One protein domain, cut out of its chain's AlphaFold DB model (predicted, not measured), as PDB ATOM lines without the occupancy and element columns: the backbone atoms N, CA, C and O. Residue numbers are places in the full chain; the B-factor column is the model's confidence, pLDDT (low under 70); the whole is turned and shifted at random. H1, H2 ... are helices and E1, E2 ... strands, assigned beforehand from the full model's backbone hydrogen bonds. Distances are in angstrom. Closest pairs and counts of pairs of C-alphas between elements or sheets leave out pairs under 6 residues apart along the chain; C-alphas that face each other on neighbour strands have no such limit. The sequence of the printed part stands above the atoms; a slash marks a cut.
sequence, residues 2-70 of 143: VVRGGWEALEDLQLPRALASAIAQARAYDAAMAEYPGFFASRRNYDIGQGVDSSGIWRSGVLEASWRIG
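This is residues 2 to 70 of the 143 residues of the protein "DUF3182 family protein" of Mesorhizobium sp (UniProt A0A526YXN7). A long two-stranded hairpin, E1 and E2, has one long helix, H2, packed slantwise on it through residues 18 to 30, and a short helix, H1, sits by H2 away from the strands. Residues 31 to 39, of which 31 to 35 belong to H2, stick out from this body. The printed part has 69 residues, with two named helices and two named strands in the order H1, H2, E1, E2; the sheet, E1 - E2, is antiparallel, and the class is mixed, helices and strands. The whole is loose, with a radius of gyration of the C-alphas of 13.7 A, and only just elongated, spanning 41 by 27 by 23 A.

E1 is residues 46 to 52, 19.6 A from first to last C-alpha, and starts with C-alpha 46 at (385.665, 258.055, 213.517). E2, the longest strand, is residues 58 to 65 and 21.2 A long; it ends with C-alpha 65 at (384.879, 258.154, 218.119). H2, the longest helix, is residues 17 to 35 and 28.7 A long. H1 is residues 7 to 11, with C-alpha 7 at (378.990, 252.085, 203.996), and is 6.2 A long.

E1 and E2 form a hairpin of antiparallel neighbours, with 158 degrees between their directions. C-alphas 52 and 58, which face each other, are 4.3 A apart. N 47 and O 64 are within hydrogen-bond range at 2.9 A, as are N 59 and O 51 at 2.8 A. The closest C-alphas of H2 and E1 are those of Ala 26 and Tyr 46, 5.8 A apart. For H2 and E2 they are those of Gln 25 and Gly 61, 6.3 A apart. H1 and H2 touch, H2 with residues 20 to 27 alone; their closest C-alphas, those of Glu 11 and Ala 20, are 6.9 A apart. H1 is apart from E1 and from E2. In H1 the O i to N i+4 pair is within hydrogen-bond range, and in H2 12 of 15 such pairs are.

The two C-alphas farthest apart are those of Gly 38 and Gly 56, at 41.2 A. Residues 31 to 39 stand free; the body without them has 60 residues and spans 39 by 28 by 16 A. The printed part runs from residue 2 to residue 70 and has no cut. The links H1 to H2 and E1 to E2 are tight, and the link H2 to E1, with 10 residues, is short. The mean pLDDT of the printed part is 90.2, and residues 68 to 70 are under 70.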
ATOM      1  N   VAL A   2     381.995 262.982 200.568       93.81
ATOM      2  CA  VAL A   2     380.650 262.589 200.994       93.81
ATOM      3  C   VAL A   2     379.996 261.869 199.825       93.81
ATOM      4  O   VAL A   2     380.120 262.336 198.693       93.81
ATOM      5  N   VAL A   3     379.336 260.744 200.094       94.38
ATOM      6  CA  VAL A   3     378.646 259.924 199.089       94.38
ATOM      7  C   VAL A   3     377.223 259.647 199.549       94.38
ATOM      8  O   VAL A   3     376.981 259.450 200.739       94.38
ATOM      9  N   ARG A   4     376.275 259.666 198.611       91.81
ATOM     10  CA  ARG A   4     374.883 259.296 198.867       91.81
ATOM     11  C   ARG A   4     374.775 257.779 199.053       91.81
ATOM     12  O   ARG A   4     375.266 257.023 198.223       91.81
ATOM     13  N   GLY A   5     374.106 257.344 200.119       91.12
ATOM     14  CA  GLY A   5     373.939 255.928 200.452       91.12
ATOM     15  C   GLY A   5     374.441 255.623 201.860       91.12
ATOM     16  O   GLY A   5     374.065 256.312 202.805       91.12
ATOM     17  N   GLY A   6     375.275 254.593 201.987       91.50
ATOM     18  CA  GLY A   6     375.834 254.123 203.254       91.50
ATOM     19  C   GLY A   6     377.261 253.600 203.098       91.50
ATOM     20  O   GLY A   6     377.981 254.007 202.183       91.50
ATOM     21  N   TRP A   7     377.656 252.689 203.986       92.44
ATOM     22  CA  TRP A   7     378.990 252.085 203.996       92.44
ATOM     23  C   TRP A   7     379.345 251.422 202.660       92.44
ATOM     24  O   TRP A   7     380.444 251.627 202.155       92.44
ATOM     25  N   GLU A   8     378.398 250.715 202.042       91.12
ATOM     26  CA  GLU A   8     378.580 250.012 200.767       91.12
ATOM     27  C   GLU A   8     378.957 250.979 199.639       91.12
ATOM     28  O   GLU A   8     379.918 250.755 198.910       91.12
ATOM     29  N   ALA A   9     378.260 252.116 199.549       91.31
ATOM     30  CA  ALA A   9     378.530 253.131 198.532       91.31
ATOM     31  C   ALA A   9     379.911 253.787 198.713       91.31
ATOM     32  O   ALA A   9     380.515 254.248 197.746       91.31
ATOM     33  N   LEU A  10     380.406 253.847 199.952       90.25
ATOM     34  CA  LEU A  10     381.732 254.368 200.270       90.25
ATOM     35  C   LEU A  10     382.837 253.341 199.963       90.25
ATOM     36  O   LEU A  10     383.918 253.727 199.523       90.25
ATOM     37  N   GLU A  11     382.568 252.053 200.171       89.69
ATOM     38  CA  GLU A  11     383.477 250.940 199.858       89.69
ATOM     39  C   GLU A  11     383.586 250.656 198.357       89.69
ATOM     40  O   GLU A  11     384.649 250.255 197.888       89.69
ATOM     41  N   ASP A  12     382.524 250.913 197.592       88.62
ATOM     42  CA  ASP A  12     382.520 250.753 196.133       88.62
ATOM     43  C   ASP A  12     383.385 251.807 195.409       88.62
ATOM     44  O   ASP A  12     383.622 251.716 194.202       88.62
ATOM     45  N   LEU A  13     383.903 252.802 196.130       88.38
ATOM     46  CA  LEU A  13     384.818 253.794 195.582       88.38
ATOM     47  C   LEU A  13     386.221 253.224 195.369       88.38
ATOM     48  O   LEU A  13     386.829 252.629 196.257       88.38
ATOM     49  N   GLN A  14     386.822 253.564 194.230       87.00
ATOM     50  CA  GLN A  14     388.250 253.351 194.006       87.00
ATOM     51  C   GLN A  14     389.069 254.351 194.829       87.00
ATOM     52  O   GLN A  14     389.323 255.486 194.411       87.00
ATOM     53  N   LEU A  15     389.458 253.937 196.034       89.19
ATOM     54  CA  LEU A  15     390.209 254.759 196.979       89.19
ATOM     55  C   LEU A  15     391.619 254.209 197.197       89.19
ATOM     56  O   LEU A  15     391.838 253.000 197.125       89.19
ATOM     57  N   PRO A  16     392.589 255.080 197.526       92.44
ATOM     58  CA  PRO A  16     393.892 254.626 197.987       92.44
ATOM     59  C   PRO A  16     393.742 253.648 199.158       92.44
ATOM     60  O   PRO A  16     392.910 253.856 200.043       92.44
ATOM     61  N   ARG A  17     394.594 252.617 199.200       91.75
ATOM     62  CA  ARG A  17     394.551 251.539 200.208       91.75
ATOM     63  C   ARG A  17     394.429 252.047 201.647       91.75
ATOM     64  O   ARG A  17     393.711 251.452 202.446       91.75
ATOM     65  N   ALA A  18     395.124 253.136 201.969       92.62
ATOM     66  CA  ALA A  18     395.078 253.782 203.277       92.62
ATOM     67  C   ALA A  18     393.645 254.206 203.656       92.62
ATOM     68  O   ALA A  18     393.148 253.837 204.717       92.62
ATOM     69  N   LEU A  19     392.945 254.883 202.742       92.88
ATOM     70  CA  LEU A  19     391.576 255.342 202.954       92.88
ATOM     71  C   LEU A  19     390.572 254.182 202.954       92.88
ATOM     72  O   LEU A  19     389.681 254.159 203.795       92.88
ATOM     73  N   ALA A  20     390.749 253.189 202.077       93.69
ATOM     74  CA  ALA A  20     389.925 251.978 202.097       93.69
ATOM     75  C   ALA A  20     390.049 251.230 203.441       93.69
ATOM     76  O   ALA A  20     389.050 250.817 204.023       93.69
ATOM     77  N   SER A  21     391.271 251.135 203.986       94.62
ATOM     78  CA  SER A  21     391.517 250.537 205.308       94.62
ATOM     79  C   SER A  21     390.851 251.343 206.424       94.62
ATOM     80  O   SER A  21     390.239 250.764 207.315       94.62
ATOM     81  N   ALA A  22     390.926 252.675 206.355       95.00
ATOM     82  CA  ALA A  22     390.285 253.572 207.311       95.00
ATOM     83  C   ALA A  22     388.754 253.406 207.326       95.00
ATOM     84  O   ALA A  22     388.156 253.319 208.396       95.00
ATOM     85  N   ILE A  23     388.129 253.289 206.150       94.88
ATOM     86  CA  ILE A  23     386.684 253.056 206.012       94.88
ATOM     87  C   ILE A  23     386.285 251.708 206.613       94.88
ATOM     88  O   ILE A  23     385.364 251.658 207.426       94.88
ATOM     89  N   ALA A  24     387.005 250.635 206.275       94.94
ATOM     90  CA  ALA A  24     386.723 249.303 206.809       94.94
ATOM     91  C   ALA A  24     386.832 249.263 208.344       94.94
ATOM     92  O   ALA A  24     386.005 248.651 209.018       94.94
ATOM     93  N   GLN A  25     387.826 249.952 208.912       95.88
ATOM     94  CA  GLN A  25     388.017 250.040 210.361       95.88
ATOM     95  C   GLN A  25     386.932 250.870 211.050       95.88
ATOM     96  O   GLN A  25     386.415 250.447 212.083       95.88
ATOM     97  N   ALA A  26     386.550 252.008 210.465       95.56
ATOM     98  CA  ALA A  26     385.435 252.814 210.954       95.56
ATOM     99  C   ALA A  26     384.123 252.012 210.946       95.56
ATOM    100  O   ALA A  26     383.408 252.007 211.945       95.56
ATOM    101  N   ARG A  27     383.845 251.267 209.866       95.50
ATOM    102  CA  ARG A  27     382.665 250.397 209.754       95.50
ATOM    103  C   ARG A  27     382.670 249.275 210.787       95.50
ATOM    104  O   ARG A  27     381.643 249.014 211.403       95.50
ATOM    105  N   ALA A  28     383.805 248.604 210.980       95.19
ATOM    106  CA  ALA A  28     383.915 247.530 211.965       95.19
ATOM    107  C   ALA A  28     383.646 248.044 213.388       95.19
ATOM    108  O   ALA A  28     382.916 247.413 214.149       95.19
ATOM    109  N   TYR A  29     384.182 249.221 213.720       94.12
ATOM    110  CA  TYR A  29     383.910 249.876 214.997       94.12
ATOM    111  C   TYR A  29     382.440 250.306 215.118       94.12
ATOM    112  O   TYR A  29     381.821 250.098 216.156       94.12
ATOM    113  N   ASP A  30     381.852 250.873 214.060       93.44
ATOM    114  CA  ASP A  30     380.430 251.236 214.022       93.44
ATOM    115  C   ASP A  30     379.516 250.024 214.243       93.44
ATOM    116  O   ASP A  30     378.558 250.099 215.011       93.44
ATOM    117  N   ALA A  31     379.841 248.887 213.624       93.19
ATOM    118  CA  ALA A  31     379.082 247.650 213.760       93.19
ATOM    119  C   ALA A  31     379.118 247.089 215.191       93.19
ATOM    120  O   ALA A  31     378.105 246.573 215.662       93.19
ATOM    121  N   ALA A  32     380.236 247.247 215.910       92.50
ATOM    122  CA  ALA A  32     380.346 246.842 217.314       92.50
ATOM    123  C   ALA A  32     379.343 247.581 218.220       92.50
ATOM    124  O   ALA A  32     378.949 247.068 219.265       92.50
ATOM    125  N   MET A  33     378.832 248.744 217.797       89.88
ATOM    126  CA  MET A  33     377.806 249.461 218.559       89.88
ATOM    127  C   MET A  33     376.450 248.761 218.609       89.88
ATOM    128  O   MET A  33     375.610 249.139 219.426       89.88
ATOM    129  N   ALA A  34     376.241 247.718 217.803       88.44
ATOM    130  CA  ALA A  34     375.084 246.840 217.937       88.44
ATOM    131  C   ALA A  34     375.021 246.141 219.311       88.44
ATOM    132  O   ALA A  34     373.936 245.757 219.744       88.44
ATOM    133  N   GLU A  35     376.148 246.025 220.022       92.56
ATOM    134  CA  GLU A  35     376.221 245.446 221.372       92.56
ATOM    135  C   GLU A  35     375.605 246.341 222.463       92.56
ATOM    136  O   GLU A  35     375.442 245.900 223.600       92.56
ATOM    137  N   TYR A  36     375.208 247.575 222.127       89.62
ATOM    138  CA  TYR A  36     374.624 248.541 223.062       89.62
ATOM    139  C   TYR A  36     373.173 248.890 222.679       89.62
ATOM    140  O   TYR A  36     372.925 249.907 222.020       89.62
ATOM    141  N   PRO A  37     372.177 248.078 223.090       88.62
ATOM    142  CA  PRO A  37     370.768 248.341 222.815       88.62
ATOM    143  C   PRO A  37     370.325 249.734 223.276       88.62
ATOM    144  O   PRO A  37     370.625 250.165 224.387       88.62
ATOM    145  N   GLY A  38     369.583 250.439 222.421       87.38
ATOM    146  CA  GLY A  38     369.117 251.804 222.691       87.38
ATOM    147  C   GLY A  38     370.136 252.900 222.362       87.38
ATOM    148  O   GLY A  38     369.781 254.078 222.415       87.38
ATOM    149  N   PHE A  39     371.366 252.551 221.968       86.69
ATOM    150  CA  PHE A  39     372.324 253.532 221.476       86.69
ATOM    151  C   PHE A  39     371.867 254.128 220.135       86.69
ATOM    152  O   PHE A  39     371.721 253.432 219.129       86.69
ATOM    153  N   PHE A  40     371.683 255.447 220.106       84.00
ATOM    154  CA  PHE A  40     371.315 256.198 218.912       84.00
ATOM    155  C   PHE A  40     372.173 257.458 218.795       84.00
ATOM    156  O   PHE A  40     372.336 258.207 219.755       84.00
ATOM    157  N   ALA A  41     372.683 257.712 217.591       86.00
ATOM    158  CA  ALA A  41     373.404 258.933 217.260       86.00
ATOM    159  C   ALA A  41     373.025 259.357 215.839       86.00
ATOM    160  O   ALA A  41     373.154 258.566 214.906       86.00
ATOM    161  N   SER A  42     372.572 260.602 215.675       82.75
ATOM    162  CA  SER A  42     372.190 261.164 214.371       82.75
ATOM    163  C   SER A  42     373.391 261.501 213.482       82.75
ATOM    164  O   SER A  42     373.251 261.591 212.266       82.75
ATOM    165  N   ARG A  43     374.575 261.662 214.083       86.50
ATOM    166  CA  ARG A  43     375.867 261.763 213.404       86.50
ATOM    167  C   ARG A  43     376.882 260.906 214.147       86.50
ATOM    168  O   ARG A  43     377.011 261.021 215.366       86.50
ATOM    169  N   ARG A  44     377.644 260.111 213.400       89.19
ATOM    170  CA  ARG A  44     378.797 259.367 213.910       89.19
ATOM    171  C   ARG A  44     380.064 259.800 213.177       89.19
ATOM    172  O   ARG A  44     380.012 260.068 211.980       89.19
ATOM    173  N   ASN A  45     381.178 259.907 213.895       90.50
ATOM    174  CA  ASN A  45     382.494 260.149 213.310       90.50
ATOM    175  C   ASN A  45     383.533 259.226 213.937       90.50
ATOM    176  O   ASN A  45     383.349 258.782 215.072       90.50
ATOM    177  N   TYR A  46     384.583 258.962 213.167       92.81
ATOM    178  CA  TYR A  46     385.665 258.055 213.517       92.81
ATOM    179  C   TYR A  46     386.970 258.671 213.037       92.81
ATOM    180  O   TYR A  46     387.162 258.846 211.830       92.81
ATOM    181  N   ASP A  47     387.861 258.971 213.972       93.06
ATOM    182  CA  ASP A  47     389.206 259.423 213.658       93.06
ATOM    183  C   ASP A  47     390.109 258.203 213.523       93.06
ATOM    184  O   ASP A  47     390.265 257.416 214.458       93.06
ATOM    185  N   ILE A  48     390.695 258.025 212.339       95.00
ATOM    186  CA  ILE A  48     391.586 256.905 212.043       95.00
ATOM    187  C   ILE A  48     393.034 257.385 212.083       95.00
ATOM    188  O   ILE A  48     393.438 258.247 211.304       95.00
ATOM    189  N   GLY A  49     393.830 256.778 212.957       95.38
ATOM    190  CA  GLY A  49     395.277 256.940 212.976       95.38
ATOM    191  C   GLY A  49     395.930 255.908 212.074       95.38
ATOM    192  O   GLY A  49     395.608 254.727 212.177       95.38
ATOM    193  N   GLN A  50     396.859 256.333 211.217       96.50
ATOM    194  CA  GLN A  50     397.667 255.442 210.382       96.50
ATOM    195  C   GLN A  50     399.127 255.870 210.441       96.50
ATOM    196  O   GLN A  50     399.432 257.055 210.325       96.50
ATOM    197  N   GLY A  51     400.040 254.918 210.601       95.31
ATOM    198  CA  GLY A  51     401.456 255.238 210.722       95.31
ATOM    199  C   GLY A  51     402.320 254.020 210.984       95.31
ATOM    200  O   GLY A  51     401.836 252.895 211.024       95.31
ATOM    201  N   VAL A  52     403.614 254.256 211.141       96.88
ATOM    202  CA  VAL A  52     404.583 253.225 211.506       96.88
ATOM    203  C   VAL A  52     404.905 253.389 212.989       96.88
ATOM    204  O   VAL A  52     405.173 254.504 213.434       96.88
ATOM    205  N   ASP A  53     404.824 252.306 213.757       94.81
ATOM    206  CA  ASP A  53     405.168 252.317 215.178       94.81
ATOM    207  C   ASP A  53     406.692 252.337 215.409       94.81
ATOM    208  O   ASP A  53     407.497 252.286 214.477       94.81
ATOM    209  N   SER A  54     407.109 252.403 216.676       95.62
ATOM    210  CA  SER A  54     408.528 252.438 217.058       95.62
ATOM    211  C   SER A  54     409.320 251.189 216.653       95.62
ATOM    212  O   SER A  54     410.547 251.228 216.648       95.62
ATOM    213  N   SER A  55     408.640 250.092 216.311       96.75
ATOM    214  CA  SER A  55     409.253 248.844 215.843       96.75
ATOM    215  C   SER A  55     409.297 248.746 214.314       96.75
ATOM    216  O   SER A  55     409.678 247.707 213.780       96.75
ATOM    217  N   GLY A  56     408.903 249.799 213.591       96.38
ATOM    218  CA  GLY A  56     408.867 249.790 212.131       96.38
ATOM    219  C   GLY A  56     407.629 249.100 211.546       96.38
ATOM    220  O   GLY A  56     407.577 248.871 210.338       96.38
ATOM    221  N   ILE A  57     406.623 248.771 212.363       96.25
ATOM    222  CA  ILE A  57     405.423 248.060 211.912       96.25
ATOM    223  C   ILE A  57     404.339 249.071 211.546       96.25
ATOM    224  O   ILE A  57     404.007 249.962 212.325       96.25
ATOM    225  N   TRP A  58     403.743 248.913 210.364       95.38
ATOM    226  CA  TRP A  58     402.593 249.718 209.966       95.38
ATOM    227  C   TRP A  58     401.359 249.372 210.811       95.38
ATOM    228  O   TRP A  58     400.986 248.205 210.951       95.38
ATOM    229  N   ARG A  59     400.706 250.400 211.352       95.56
ATOM    230  CA  ARG A  59     399.508 250.333 212.189       95.56
ATOM    231  C   ARG A  59     398.420 251.234 211.621       95.56
ATOM    232  O   ARG A  59     398.695 252.289 211.053       95.56
ATOM    233  N   SER A  60     397.176 250.813 211.825       96.81
ATOM    234  CA  SER A  60     395.982 251.584 211.490       96.81
ATOM    235  C   SER A  60     394.860 251.211 212.447       96.81
ATOM    236  O   SER A  60     394.690 250.021 212.724       96.81
ATOM    237  N   GLY A  61     394.087 252.180 212.925       95.06
ATOM    238  CA  GLY A  61     392.934 251.918 213.785       95.06
ATOM    239  C   GLY A  61     392.150 253.174 214.151       95.06
ATOM    240  O   GLY A  61     392.623 254.291 213.944       95.06
ATOM    241  N   VAL A  62     390.954 252.971 214.707       95.38
ATOM    242  CA  VAL A  62     390.141 254.049 215.288       95.38
ATOM    243  C   VAL A  62     390.827 254.560 216.555       95.38
ATOM    244  O   VAL A  62     391.081 253.778 217.470       95.38
ATOM    245  N   LEU A  63     391.140 255.854 216.591       91.25
ATOM    246  CA  LEU A  63     391.731 256.548 217.738       91.25
ATOM    247  C   LEU A  63     390.655 257.156 218.639       91.25
ATOM    248  O   LEU A  63     390.660 256.934 219.846       91.25
ATOM    249  N   GLU A  64     389.732 257.910 218.042       84.75
ATOM    250  CA  GLU A  64     388.609 258.550 218.726       84.75
ATOM    251  C   GLU A  64     387.323 258.292 217.934       84.75
ATOM    252  O   GLU A  64     387.312 258.283 216.701       84.75
ATOM    253  N   ALA A  65     386.225 258.087 218.661       76.12
ATOM    254  CA  ALA A  65     384.879 258.154 218.119       76.12
ATOM    255  C   ALA A  65     384.136 259.289 218.828       76.12
ATOM    256  O   ALA A  65     383.959 259.259 220.047       76.12
ATOM    257  N   SER A  66     383.701 260.301 218.077       79.25
ATOM    258  CA  SER A  66     382.957 261.427 218.641       79.25
ATOM    259  C   SER A  66     381.507 261.430 218.149       79.25
ATOM    260  O   SER A  66     381.181 261.710 216.992       79.25
ATOM    261  N   TRP A  67     380.590 261.096 219.054       78.69
ATOM    262  CA  TRP A  67     379.151 261.023 218.789       78.69
ATOM    263  C   TRP A  67     378.442 262.069 219.636       78.69
ATOM    264  O   TRP A  67     377.921 261.793 220.713       78.69
ATOM    265  N   ARG A  68     378.510 263.319 219.179       65.50
ATOM    266  CA  ARG A  68     377.921 264.465 219.876       65.50
ATOM    267  C   ARG A  68     376.635 264.895 219.177       65.50
ATOM    268  O   ARG A  68     376.517 264.811 217.955       65.50
ATOM    269  N   ILE A  69     375.671 265.364 219.968       53.88
ATOM    270  CA  ILE A  69     374.490 266.057 219.449       53.88
ATOM    271  C   ILE A  69     374.967 267.405 218.904       53.88
ATOM    272  O   ILE A  69     375.402 268.262 219.668       53.88
ATOM    273  N   GLY A  70     374.887 267.584 217.586       60.12
ATOM    274  CA  GLY A  70     375.401 268.780 216.919       60.12
ATOM    275  C   GLY A  70     376.924 268.755 216.747       60.12
ATOM    276  O   GLY A  70     377.665 268.205 217.558       60.12
TER     277      GLY A  70